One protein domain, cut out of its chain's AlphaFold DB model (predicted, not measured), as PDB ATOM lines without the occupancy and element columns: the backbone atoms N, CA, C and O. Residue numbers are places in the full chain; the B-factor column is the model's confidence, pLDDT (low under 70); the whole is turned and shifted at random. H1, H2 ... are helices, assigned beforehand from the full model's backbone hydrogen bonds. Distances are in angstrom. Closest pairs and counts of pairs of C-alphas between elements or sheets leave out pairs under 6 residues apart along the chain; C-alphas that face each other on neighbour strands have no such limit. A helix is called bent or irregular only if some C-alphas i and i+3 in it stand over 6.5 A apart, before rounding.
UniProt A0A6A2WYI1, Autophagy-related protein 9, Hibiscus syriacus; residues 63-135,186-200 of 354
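What this domain is: This is residues 63 to 135 and 186 to 200 of the 354 residues of the protein "Autophagy-related protein 9" of Hibiscus syriacus (UniProt A0A6A2WYI1). A long helix, H3, crosses H2 near its own beginning and H4 farther along, at about a right angle to each, while a short helix, H1, and the long loop of residues 72 to 88 fill out the end of the body near the start of H3. The helices meet over short stretches, and two parts stick out: residues 128 to 135, of which 128 to 132 belong to H3, and residues 103 to 108, of which Ser 103 is the last residue of H2 and the rest belong to the link from H2 to H3. The printed part has 88 residues with four named helices, in the order H1, H2, H3, H4, and no named strand; its class is all helix. The whole is compact, with a radius of gyration of the C-alphas of 13.4 A and spans of 43 by 32 by 20 A.

How they stand to each other: H1, residues 68 to 71, is close to but not clearly touching H2, residues 89 to 103; their closest C-alphas are those of His 71 and Met 93, 7.4 A apart. H1 is also close to but not clearly touching H3, residues 111 to 132, with the C-alphas of Ser 68 and Gln 112 closest at 6.6 A. H1 is apart from H4, residues 186 to 200. H2 and H3 are close but not clearly touching: the closest C-alphas, of Phe 97 and Gly 113, are 7.9 A apart, and the lines stand about perpendicular at 88 degrees. H2 touches H4 with residues 95 to 99 alone, at a steep tilt of 40 degrees, opposite ways; the closest C-alphas are those of Leu 98 and His 186, 6.8 A apart. H3 touches H4 with residues 120 to 124 alone, about perpendicular at 78 degrees, and the closest C-alphas are those of Phe 123 and Tyr 193, 7.4 A apart. Every O i to N i+4 pair is within hydrogen-bond range in H3, as are 9 of 11 in H2 and 10 of 11 in H4; H1 is too short for such a pair.

Where its parts are: H1 begins at C-alpha 68, (20.395, 27.942, -39.598), and measures 5.1 A. H2 measures 22.1 A and is irregular, with C-alphas 90 and 93 8.5 A apart. H3 measures 31.5 A and begins at C-alpha 111, (16.077, 29.728, -48.538). H4 measures 21.3 A and ends at C-alpha 200, (15.008, 7.383, -36.069).

The domain as a whole: The two C-alphas farthest apart are those of Ala 85 and His 135, at 44.6 A. The link from H1 to H2 is long, with 17 residues, and the link from H2 to H3 is short, with 7. Residues 136 to 185 are not printed, and C-alphas 135 and 186 are 25.3 A apart across this cut. Mean pLDDT of the printed part is 70.9; 33 residues are under 70, among them residues 83 to 88, 127 to 135 and 197 to 200.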
ATOM      1  N   PHE A  63      22.037  34.913 -34.147       55.38
ATOM      2  CA  PHE A  63      20.865  34.232 -33.587       55.38
ATOM      3  C   PHE A  63      19.525  34.910 -33.934       55.38
ATOM      4  O   PHE A  63      18.527  34.205 -34.090       55.38
ATOM      5  N   SER A  64      19.468  36.246 -34.051       60.22
ATOM      6  CA  SER A  64      18.247  36.981 -34.437       60.22
ATOM      7  C   SER A  64      18.079  37.129 -35.953       60.22
ATOM      8  O   SER A  64      16.973  37.405 -36.411       60.22
ATOM      9  N   ALA A  65      19.133  36.860 -36.730       63.91
ATOM     10  CA  ALA A  65      19.072  36.678 -38.181       63.91
ATOM     11  C   ALA A  65      18.493  35.308 -38.615       63.91
ATOM     12  O   ALA A  65      18.369  35.051 -39.808       63.91
ATOM     13  N   PHE A  66      18.149  34.427 -37.662       68.31
ATOM     14  CA  PHE A  66      17.690  33.048 -37.893       68.31
ATOM     15  C   PHE A  66      18.661  32.167 -38.702       68.31
ATOM     16  O   PHE A  66      18.244  31.220 -39.374       68.31
ATOM     17  N   ASP A  67      19.963  32.441 -38.597       71.38
ATOM     18  CA  ASP A  67      21.006  31.702 -39.306       71.38
ATOM     19  C   ASP A  67      21.016  30.215 -38.904       71.38
ATOM     20  O   ASP A  67      21.546  29.799 -37.867       71.38
ATOM     21  N   SER A  68      20.421  29.391 -39.767       70.56
ATOM     22  CA  SER A  68      20.395  27.942 -39.598       70.56
ATOM     23  C   SER A  68      21.757  27.295 -39.844       70.56
ATOM     24  O   SER A  68      21.983  26.216 -39.311       70.56
ATOM     25  N   GLN A  69      22.672  27.901 -40.603       71.50
ATOM     26  CA  GLN A  69      23.987  27.314 -40.873       71.50
ATOM     27  C   GLN A  69      24.854  27.333 -39.608       71.50
ATOM     28  O   GLN A  69      25.393  26.295 -39.205       71.50
ATOM     29  N   ASN A  70      24.917  28.478 -38.925       65.69
ATOM     30  CA  ASN A  70      25.710  28.629 -37.701       65.69
ATOM     31  C   ASN A  70      24.980  28.170 -36.428       65.69
ATOM     32  O   ASN A  70      25.634  27.702 -35.491       65.69
ATOM     33  N   HIS A  71      23.643  28.239 -36.381       71.56
ATOM     34  CA  HIS A  71      22.885  27.956 -35.152       71.56
ATOM     35  C   HIS A  71      21.884  26.791 -35.240       71.56
ATOM     36  O   HIS A  71      21.219  26.489 -34.242       71.56
ATOM     37  N   GLY A  72      21.797  26.110 -36.387       74.75
ATOM     38  CA  GLY A  72      20.813  25.066 -36.674       74.75
ATOM     39  C   GLY A  72      20.945  23.795 -35.841       74.75
ATOM     40  O   GLY A  72      22.024  23.231 -35.630       74.75
ATOM     41  N   ASN A  73      19.802  23.300 -35.376       79.50
ATOM     42  CA  ASN A  73      19.689  22.105 -34.567       79.50
ATOM     43  C   ASN A  73      18.714  21.128 -35.233       79.50
ATOM     44  O   ASN A  73      17.569  20.992 -34.808       79.50
ATOM     45  N   GLY A  74      19.181  20.387 -36.245       78.88
ATOM     46  CA  GLY A  74      18.389  19.411 -37.014       78.88
ATOM     47  C   GLY A  74      17.605  18.351 -36.214       78.88
ATOM     48  O   GLY A  74      16.708  17.718 -36.764       78.88
ATOM     49  N   ASN A  75      17.832  18.205 -34.901       81.94
ATOM     50  CA  ASN A  75      16.919  17.467 -34.017       81.94
ATOM     51  C   ASN A  75      15.525  18.128 -33.899       81.94
ATOM     52  O   ASN A  75      14.598  17.467 -33.452       81.94
ATOM     53  N   TYR A  76      15.372  19.398 -34.277       79.31
ATOM     54  CA  TYR A  76      14.121  20.166 -34.303       79.31
ATOM     55  C   TYR A  76      13.661  20.511 -35.730       79.31
ATOM     56  O   TYR A  76      12.682  21.230 -35.887       79.31
ATOM     57  N   GLY A  77      14.331  19.993 -36.767       80.88
ATOM     58  CA  GLY A  77      13.917  20.123 -38.172       80.88
ATOM     59  C   GLY A  77      14.712  21.115 -39.022       80.88
ATOM     60  O   GLY A  77      14.508  21.138 -40.235       80.88
ATOM     61  N   SER A  78      15.624  21.899 -38.429       85.44
ATOM     62  CA  SER A  78      16.551  22.769 -39.178       85.44
ATOM     63  C   SER A  78      17.327  21.969 -40.244       85.44
ATOM     64  O   SER A  78      17.693  20.821 -39.967       85.44
ATOM     65  N   PRO A  79      17.581  22.532 -41.446       79.69
ATOM     66  CA  PRO A  79      18.330  21.842 -42.502       79.69
ATOM     67  C   PRO A  79      19.775  21.506 -42.096       79.69
ATOM     68  O   PRO A  79      20.332  20.528 -42.593       79.69
ATOM     69  N   TYR A  80      20.367  22.254 -41.158       79.06
ATOM     70  CA  TYR A  80      21.721  22.010 -40.658       79.06
ATOM     71  C   TYR A  80      21.739  21.485 -39.214       79.06
ATOM     72  O   TYR A  80      20.779  21.578 -38.440       79.06
ATOM     73  N   LYS A  81      22.873  20.886 -38.843       81.75
ATOM     74  CA  LYS A  81      23.101  20.223 -37.554       81.75
ATOM     75  C   LYS A  81      24.456  20.650 -36.988       81.75
ATOM     76  O   LYS A  81      25.384  19.850 -36.895       81.75
ATOM     77  N   THR A  82      24.563  21.928 -36.646       78.31
ATOM     78  CA  THR A  82      25.807  22.573 -36.205       78.31
ATOM     79  C   THR A  82      26.266  22.007 -34.839       78.31
ATOM     80  O   THR A  82      25.429  21.488 -34.087       78.31
ATOM     81  N   PRO A  83      27.570  22.030 -34.482       68.00
ATOM     82  CA  PRO A  83      28.060  21.461 -33.219       68.00
ATOM     83  C   PRO A  83      27.438  22.072 -31.954       68.00
ATOM     84  O   PRO A  83      26.938  23.197 -31.953       68.00
ATOM     85  N   ARG A  84      27.487  21.328 -30.833       65.94
ATOM     86  CA  ARG A  84      26.809  21.706 -29.571       65.94
ATOM     87  C   ARG A  84      27.209  23.078 -29.013       65.94
ATOM     88  O   ARG A  84      26.377  23.671 -28.341       65.94
ATOM     89  N   ALA A  85      28.431  23.543 -29.277       59.72
ATOM     90  CA  ALA A  85      28.950  24.825 -28.797       59.72
ATOM     91  C   ALA A  85      28.445  26.047 -29.593       59.72
ATOM     92  O   ALA A  85      28.481  27.154 -29.074       59.72
ATOM     93  N   LEU A  86      27.974  25.851 -30.832       60.69
ATOM     94  CA  LEU A  86      27.538  26.932 -31.733       60.69
ATOM     95  C   LEU A  86      26.016  26.942 -31.946       60.69
ATOM     96  O   LEU A  86      25.407  27.995 -32.129       60.69
ATOM     97  N   ARG A  87      25.378  25.766 -31.908       69.25
ATOM     98  CA  ARG A  87      23.944  25.611 -32.179       69.25
ATOM     99  C   ARG A  87      23.043  26.146 -31.065       69.25
ATOM    100  O   ARG A  87      23.364  26.056 -29.880       69.25
ATOM    101  N   SER A  88      21.831  26.553 -31.431       64.81
ATOM    102  CA  SER A  88      20.810  26.963 -30.469       64.81
ATOM    103  C   SER A  88      20.383  25.808 -29.545       64.81
ATOM    104  O   SER A  88      20.025  24.703 -29.985       64.81
ATOM    105  N   SER A  89      20.414  26.050 -28.232       70.50
ATOM    106  CA  SER A  89      20.027  25.062 -27.222       70.50
ATOM    107  C   SER A  89      18.510  24.827 -27.219       70.50
ATOM    108  O   SER A  89      17.724  25.725 -27.502       70.50
ATOM    109  N   GLN A  90      18.085  23.587 -26.935       68.69
ATOM    110  CA  GLN A  90      16.669  23.177 -26.812       68.69
ATOM    111  C   GLN A  90      15.736  23.566 -27.989       68.69
ATOM    112  O   GLN A  90      14.513  23.616 -27.817       68.69
ATOM    113  N   GLY A  91      16.291  23.848 -29.171       69.75
ATOM    114  CA  GLY A  91      15.536  24.311 -30.336       69.75
ATOM    115  C   GLY A  91      14.991  25.736 -30.194       69.75
ATOM    116  O   GLY A  91      13.912  26.024 -30.711       69.75
ATOM    117  N   LYS A  92      15.650  26.606 -29.408       72.56
ATOM    118  CA  LYS A  92      15.203  27.993 -29.176       72.56
ATOM    119  C   LYS A  92      15.106  28.777 -30.492       72.56
ATOM    120  O   LYS A  92      14.087  29.421 -30.707       72.56
ATOM    121  N   MET A  93      16.091  28.667 -31.389       79.62
ATOM    122  CA  MET A  93      16.065  29.317 -32.710       79.62
ATOM    123  C   MET A  93      14.884  28.832 -33.563       79.62
ATOM    124  O   MET A  93      14.105  29.657 -34.030       79.62
ATOM    125  N   GLU A  94      14.669  27.520 -33.680       82.19
ATOM    126  CA  GLU A  94      13.573  26.934 -34.467       82.19
ATOM    127  C   GLU A  94      12.185  27.320 -33.919       82.19
ATOM    128  O   GLU A  94      11.259  27.602 -34.684       82.19
ATOM    129  N   LYS A  95      12.039  27.385 -32.589       74.75
ATOM    130  CA  LYS A  95      10.822  27.875 -31.917       74.75
ATOM    131  C   LYS A  95      10.585  29.359 -32.191       74.75
ATOM    132  O   LYS A  95       9.466  29.737 -32.537       74.75
ATOM    133  N   SER A  96      11.623  30.185 -32.065       70.94
ATOM    134  CA  SER A  96      11.551  31.619 -32.356       70.94
ATOM    135  C   SER A  96      11.247  31.881 -33.830       70.94
ATOM    136  O   SER A  96      10.426  32.744 -34.115       70.94
ATOM    137  N   PHE A  97      11.812  31.101 -34.757       74.88
ATOM    138  CA  PHE A  97      11.505  31.190 -36.185       74.88
ATOM    139  C   PHE A  97      10.030  30.877 -36.458       74.88
ATOM    140  O   PHE A  97       9.361  31.655 -37.138       74.88
ATOM    141  N   LEU A  98       9.492  29.771 -35.920       72.56
ATOM    142  CA  LEU A  98       8.071  29.445 -36.100       72.56
ATOM    143  C   LEU A  98       7.164  30.531 -35.505       72.56
ATOM    144  O   LEU A  98       6.210  30.939 -36.160       72.56
ATOM    145  N   SER A  99       7.488  31.028 -34.308       71.44
ATOM    146  CA  SER A  99       6.753  32.114 -33.647       71.44
ATOM    147  C   SER A  99       6.791  33.423 -34.449       71.44
ATOM    148  O   SER A  99       5.768  34.092 -34.600       71.44
ATOM    149  N   PHE A 100       7.944  33.760 -35.034       72.19
ATOM    150  CA  PHE A 100       8.124  34.950 -35.864       72.19
ATOM    151  C   PHE A 100       7.383  34.827 -37.200       72.19
ATOM    152  O   PHE A 100       6.575  35.691 -37.535       72.19
ATOM    153  N   ARG A 101       7.565  33.717 -37.929       71.00
ATOM    154  CA  ARG A 101       6.853  33.450 -39.192       71.00
ATOM    155  C   ARG A 101       5.335  33.400 -39.004       71.00
ATOM    156  O   ARG A 101       4.609  33.767 -39.924       71.00
ATOM    157  N   PHE A 102       4.870  32.953 -37.837       61.53
ATOM    158  CA  PHE A 102       3.457  32.974 -37.475       61.53
ATOM    159  C   PHE A 102       2.951  34.389 -37.151       61.53
ATOM    160  O   PHE A 102       1.928  34.803 -37.693       61.53
ATOM    161  N   SER A 103       3.682  35.144 -36.323       63.97
ATOM    162  CA  SER A 103       3.340  36.532 -35.961       63.97
ATOM    163  C   SER A 103       3.360  37.488 -37.160       63.97
ATOM    164  O   SER A 103       2.636  38.480 -37.161       63.97
ATOM    165  N   TYR A 104       4.147  37.178 -38.197       61.69
ATOM    166  CA  TYR A 104       4.263  37.970 -39.423       61.69
ATOM    167  C   TYR A 104       3.943  37.125 -40.677       61.69
ATOM    168  O   TYR A 104       4.854  36.695 -41.393       61.69
ATOM    169  N   PRO A 105       2.650  36.895 -41.005       71.06
ATOM    170  CA  PRO A 105       2.239  36.104 -42.172       71.06
ATOM    171  C   PRO A 105       2.705  36.668 -43.525       71.06
ATOM    172  O   PRO A 105       2.892  35.900 -44.471       71.06
ATOM    173  N   SER A 106       2.963  37.975 -43.604       64.06
ATOM    174  CA  SER A 106       3.530  38.664 -44.770       64.06
ATOM    175  C   SER A 106       5.062  38.623 -44.855       64.06
ATOM    176  O   SER A 106       5.605  38.922 -45.914       64.06
ATOM    177  N   TRP A 107       5.776  38.250 -43.784       75.56
ATOM    178  CA  TRP A 107       7.239  38.156 -43.814       75.56
ATOM    179  C   TRP A 107       7.691  36.906 -44.573       75.56
ATOM    180  O   TRP A 107       7.357  35.776 -44.200       75.56
ATOM    181  N   GLU A 108       8.469  37.100 -45.636       72.94
ATOM    182  CA  GLU A 108       9.028  36.001 -46.411       72.94
ATOM    183  C   GLU A 108      10.321  35.468 -45.780       72.94
ATOM    184  O   GLU A 108      11.240  36.217 -45.459       72.94
ATOM    185  N   ALA A 109      10.389  34.146 -45.627       77.62
ATOM    186  CA  ALA A 109      11.578  33.458 -45.150       77.62
ATOM    187  C   ALA A 109      12.643  33.314 -46.250       77.62
ATOM    188  O   ALA A 109      12.334  33.176 -47.439       77.62
ATOM    189  N   ASP A 110      13.901  33.255 -45.825       78.25
ATOM    190  CA  ASP A 110      15.049  32.939 -46.670       78.25
ATOM    191  C   ASP A 110      15.001  31.484 -47.197       78.25
ATOM    192  O   ASP A 110      14.093  30.705 -46.890       78.25
ATOM    193  N   ALA A 111      15.997  31.085 -47.993       82.44
ATOM    194  CA  ALA A 111      16.077  29.728 -48.538       82.44
ATOM    195  C   ALA A 111      16.123  28.635 -47.447       82.44
ATOM    196  O   ALA A 111      15.474  27.596 -47.597       82.44
ATOM    197  N   GLN A 112      16.828  28.868 -46.337       79.19
ATOM    198  CA  GLN A 112      16.969  27.912 -45.236       79.19
ATOM    199  C   GLN A 112      15.705  27.855 -44.379       79.19
ATOM    200  O   GLN A 112      15.223  26.764 -44.066       79.19
ATOM    201  N   GLY A 113      15.098  29.005 -44.075       77.12
ATOM    202  CA  GLY A 113      13.794  29.084 -43.426       77.12
ATOM    203  C   GLY A 113      12.677  28.422 -44.243       77.12
ATOM    204  O   GLY A 113      11.821  27.734 -43.682       77.12
ATOM    205  N   LYS A 114      12.711  28.540 -45.578       83.62
ATOM    206  CA  LYS A 114      11.813  27.805 -46.491       83.62
ATOM    207  C   LYS A 114      12.036  26.288 -46.421       83.62
ATOM    208  O   LYS A 114      11.056  25.551 -46.304       83.62
ATOM    209  N   GLN A 115      13.285  25.812 -46.425       82.94
ATOM    210  CA  GLN A 115      13.584  24.381 -46.242       82.94
ATOM    211  C   GLN A 115      13.146  23.864 -44.863       82.94
ATOM    212  O   GLN A 115      12.514  22.813 -44.778       82.94
ATOM    213  N   PHE A 116      13.392  24.623 -43.793       83.62
ATOM    214  CA  PHE A 116      12.926  24.303 -42.441       83.62
ATOM    215  C   PHE A 116      11.397  24.144 -42.385       83.62
ATOM    216  O   PHE A 116      10.895  23.133 -41.891       83.62
ATOM    217  N   LEU A 117      10.645  25.094 -42.952       82.88
ATOM    218  CA  LEU A 117       9.183  25.003 -43.036       82.88
ATOM    219  C   LEU A 117       8.722  23.785 -43.851       82.88
ATOM    220  O   LEU A 117       7.732  23.156 -43.476       82.88
ATOM    221  N   SER A 118       9.441  23.426 -44.919       80.38
ATOM    222  CA  SER A 118       9.175  22.212 -45.702       80.38
ATOM    223  C   SER A 118       9.368  20.942 -44.861       80.38
ATOM    224  O   SER A 118       8.449  20.132 -44.753       80.38
ATOM    225  N   ASN A 119      10.499  20.812 -44.153       84.50
ATOM    226  CA  ASN A 119      10.786  19.674 -43.267       84.50
ATOM    227  C   ASN A 119       9.686  19.457 -42.210       84.50
ATOM    228  O   ASN A 119       9.308  18.319 -41.921       84.50
ATOM    229  N   ILE A 120       9.159  20.547 -41.644       82.50
ATOM    230  CA  ILE A 120       8.079  20.510 -40.649       82.50
ATOM    231  C   ILE A 120       6.718  20.162 -41.284       82.50
ATOM    232  O   ILE A 120       5.959  19.394 -40.688       82.50
ATOM    233  N   ARG A 121       6.413  20.661 -42.491       83.19
ATOM    234  CA  ARG A 121       5.187  20.321 -43.244       83.19
ATOM    235  C   ARG A 121       5.150  18.848 -43.643       83.19
ATOM    236  O   ARG A 121       4.249  18.134 -43.207       83.19
ATOM    237  N   THR A 122       6.189  18.362 -44.316       80.88
ATOM    238  CA  THR A 122       6.315  16.953 -44.719       80.88
ATOM    239  C   THR A 122       6.241  16.015 -43.509       80.88
ATOM    240  O   THR A 122       5.624  14.954 -43.576       80.88
ATOM    241  N   PHE A 123       6.794  16.413 -42.354       81.56
ATOM    242  CA  PHE A 123       6.643  15.657 -41.108       81.56
ATOM    243  C   PHE A 123       5.194  15.639 -40.576       81.56
ATOM    244  O   PHE A 123       4.736  14.582 -40.134       81.56
ATOM    245  N   ARG A 124       4.455  16.761 -40.635       79.06
ATOM    246  CA  ARG A 124       3.011  16.811 -40.305       79.06
ATOM    247  C   ARG A 124       2.233  15.845 -41.201       79.06
ATOM    248  O   ARG A 124       1.483  15.011 -40.701       79.06
ATOM    249  N   GLU A 125       2.452  15.932 -42.507       77.38
ATOM    250  CA  GLU A 125       1.750  15.157 -43.535       77.38
ATOM    251  C   GLU A 125       2.013  13.650 -43.401       77.38
ATOM    252  O   GLU A 125       1.064  12.868 -43.338       77.38
ATOM    253  N   GLN A 126       3.275  13.236 -43.229       71.44
ATOM    254  CA  GLN A 126       3.641  11.838 -42.963       71.44
ATOM    255  C   GLN A 126       2.939  11.277 -41.717       71.44
ATOM    256  O   GLN A 126       2.458  10.143 -41.730       71.44
ATOM    257  N   LYS A 127       2.844  12.059 -40.632       68.00
ATOM    258  CA  LYS A 127       2.146  11.629 -39.408       68.00
ATOM    259  C   LYS A 127       0.633  11.513 -39.616       68.00
ATOM    260  O   LYS A 127       0.049  10.542 -39.143       68.00
ATOM    261  N   LEU A 128       0.019  12.435 -40.359       65.38
ATOM    262  CA  LEU A 128      -1.410  12.383 -40.690       65.38
ATOM    263  C   LEU A 128      -1.757  11.176 -41.581       65.38
ATOM    264  O   LEU A 128      -2.756  10.506 -41.327       65.38
ATOM    265  N   GLN A 129      -0.918  10.826 -42.561       59.44
ATOM    266  CA  GLN A 129      -1.134   9.658 -43.434       59.44
ATOM    267  C   GLN A 129      -1.069   8.319 -42.671       59.44
ATOM    268  O   GLN A 129      -1.899   7.430 -42.892       59.44
ATOM    269  N   ILE A 130      -0.135   8.190 -41.719       57.81
ATOM    270  CA  ILE A 130      -0.025   7.028 -40.812       57.81
ATOM    271  C   ILE A 130      -1.241   6.926 -39.865       57.81
ATOM    272  O   ILE A 130      -1.574   5.837 -39.397       57.81
ATOM    273  N   GLN A 131      -1.919   8.044 -39.590       50.00
ATOM    274  CA  GLN A 131      -3.140   8.084 -38.785       50.00
ATOM    275  C   GLN A 131      -4.376   7.707 -39.624       50.00
ATOM    276  O   GLN A 131      -5.147   6.838 -39.224       50.00
ATOM    277  N   GLY A 132      -4.550   8.307 -40.810       49.44
ATOM    278  CA  GLY A 132      -5.713   8.078 -41.679       49.44
ATOM    279  C   GLY A 132      -5.851   6.626 -42.149       49.44
ATOM    280  O   GLY A 132      -6.945   6.064 -42.114       49.44
ATOM    281  N   THR A 133      -4.733   5.968 -42.468       47.56
ATOM    282  CA  THR A 133      -4.706   4.535 -42.829       47.56
ATOM    283  C   THR A 133      -5.161   3.594 -41.705       47.56
ATOM    284  O   THR A 133      -5.504   2.447 -41.985       47.56
ATOM    285  N   ARG A 134      -5.232   4.054 -40.448       43.47
ATOM    286  CA  ARG A 134      -5.720   3.261 -39.302       43.47
ATOM    287  C   ARG A 134      -7.220   3.393 -39.037       43.47
ATOM    288  O   ARG A 134      -7.760   2.579 -38.298       43.47
ATOM    289  N   HIS A 135      -7.893   4.376 -39.639       42.22
ATOM    290  CA  HIS A 135      -9.340   4.580 -39.490       42.22
ATOM    291  C   HIS A 135     -10.166   4.016 -40.662       42.22
ATOM    292  O   HIS A 135     -11.393   4.036 -40.614       42.22
ATOM    293  N   HIS A 186       2.365  25.297 -32.772       50.59
ATOM    294  CA  HIS A 186       3.820  25.222 -32.960       50.59
ATOM    295  C   HIS A 186       4.629  24.419 -31.907       50.59
ATOM    296  O   HIS A 186       5.587  23.756 -32.318       50.59
ATOM    297  N   PRO A 187       4.327  24.419 -30.585       57.78
ATOM    298  CA  PRO A 187       5.177  23.704 -29.627       57.78
ATOM    299  C   PRO A 187       5.099  22.179 -29.787       57.78
ATOM    300  O   PRO A 187       6.126  21.501 -29.715       57.78
ATOM    301  N   TYR A 188       3.908  21.634 -30.052       64.38
ATOM    302  CA  TYR A 188       3.691  20.188 -30.120       64.38
ATOM    303  C   TYR A 188       4.415  19.548 -31.308       64.38
ATOM    304  O   TYR A 188       5.079  18.525 -31.133       64.38
ATOM    305  N   ILE A 189       4.366  20.168 -32.493       77.00
ATOM    306  CA  ILE A 189       5.015  19.614 -33.690       77.00
ATOM    307  C   ILE A 189       6.546  19.572 -33.566       77.00
ATOM    308  O   ILE A 189       7.152  18.573 -33.954       77.00
ATOM    309  N   LEU A 190       7.178  20.574 -32.942       77.56
ATOM    310  CA  LEU A 190       8.626  20.561 -32.687       77.56
ATOM    311  C   LEU A 190       9.031  19.530 -31.622       77.56
ATOM    312  O   LEU A 190      10.064  18.873 -31.767       77.56
ATOM    313  N   VAL A 191       8.217  19.337 -30.578       75.44
ATOM    314  CA  VAL A 191       8.427  18.261 -29.589       75.44
ATOM    315  C   VAL A 191       8.310  16.882 -30.251       75.44
ATOM    316  O   VAL A 191       9.153  16.016 -30.017       75.44
ATOM    317  N   TRP A 192       7.324  16.692 -31.131       70.31
ATOM    318  CA  TRP A 192       7.131  15.454 -31.897       70.31
ATOM    319  C   TRP A 192       8.244  15.187 -32.915       70.31
ATOM    320  O   TRP A 192       8.651  14.031 -33.091       70.31
ATOM    321  N   TYR A 193       8.759  16.234 -33.565       80.44
ATOM    322  CA  TYR A 193       9.910  16.127 -34.459       80.44
ATOM    323  C   TYR A 193      11.157  15.688 -33.679       80.44
ATOM    324  O   TYR A 193      11.868  14.783 -34.121       80.44
ATOM    325  N   TYR A 194      11.381  16.256 -32.488       78.56
ATOM    326  CA  TYR A 194      12.495  15.900 -31.607       78.56
ATOM    327  C   TYR A 194      12.440  14.443 -31.129       78.56
ATOM    328  O   TYR A 194      13.419  13.707 -31.294       78.56
ATOM    329  N   THR A 195      11.302  13.988 -30.593       75.31
ATOM    330  CA  THR A 195      11.161  12.600 -30.117       75.31
ATOM    331  C   THR A 195      11.242  11.597 -31.267       75.31
ATOM    332  O   THR A 195      11.990  10.622 -31.179       75.31
ATOM    333  N   THR A 196      10.570  11.862 -32.396       74.31
ATOM    334  CA  THR A 196      10.642  10.974 -33.570       74.31
ATOM    335  C   THR A 196      12.058  10.933 -34.153       74.31
ATOM    336  O   THR A 196      12.532   9.863 -34.524       74.31
ATOM    337  N   SER A 197      12.776  12.060 -34.205       67.88
ATOM    338  CA  SER A 197      14.146  12.096 -34.740       67.88
ATOM    339  C   SER A 197      15.155  11.392 -33.839       67.88
ATOM    340  O   SER A 197      16.055  10.735 -34.356       67.88
ATOM    341  N   ARG A 198      14.980  11.435 -32.512       58.25
ATOM    342  CA  ARG A 198      15.774  10.615 -31.583       58.25
ATOM    343  C   ARG A 198      15.535   9.116 -31.817       58.25
ATOM    344  O   ARG A 198      16.496   8.352 -31.877       58.25
ATOM    345  N   ASN A 199      14.283   8.720 -32.053       55.50
ATOM    346  CA  ASN A 199      13.927   7.326 -32.331       55.50
ATOM    347  C   ASN A 199      14.382   6.844 -33.723       55.50
ATOM    348  O   ASN A 199      14.721   5.672 -33.859       55.50
ATOM    349  N   ARG A 200      14.463   7.727 -34.735       55.56
ATOM    350  CA  ARG A 200      15.008   7.383 -36.069       55.56
ATOM    351  C   ARG A 200      16.444   6.857 -35.995       55.56
ATOM    352  O   ARG A 200      16.755   5.898 -36.688       55.56
TER     353      ARG A 200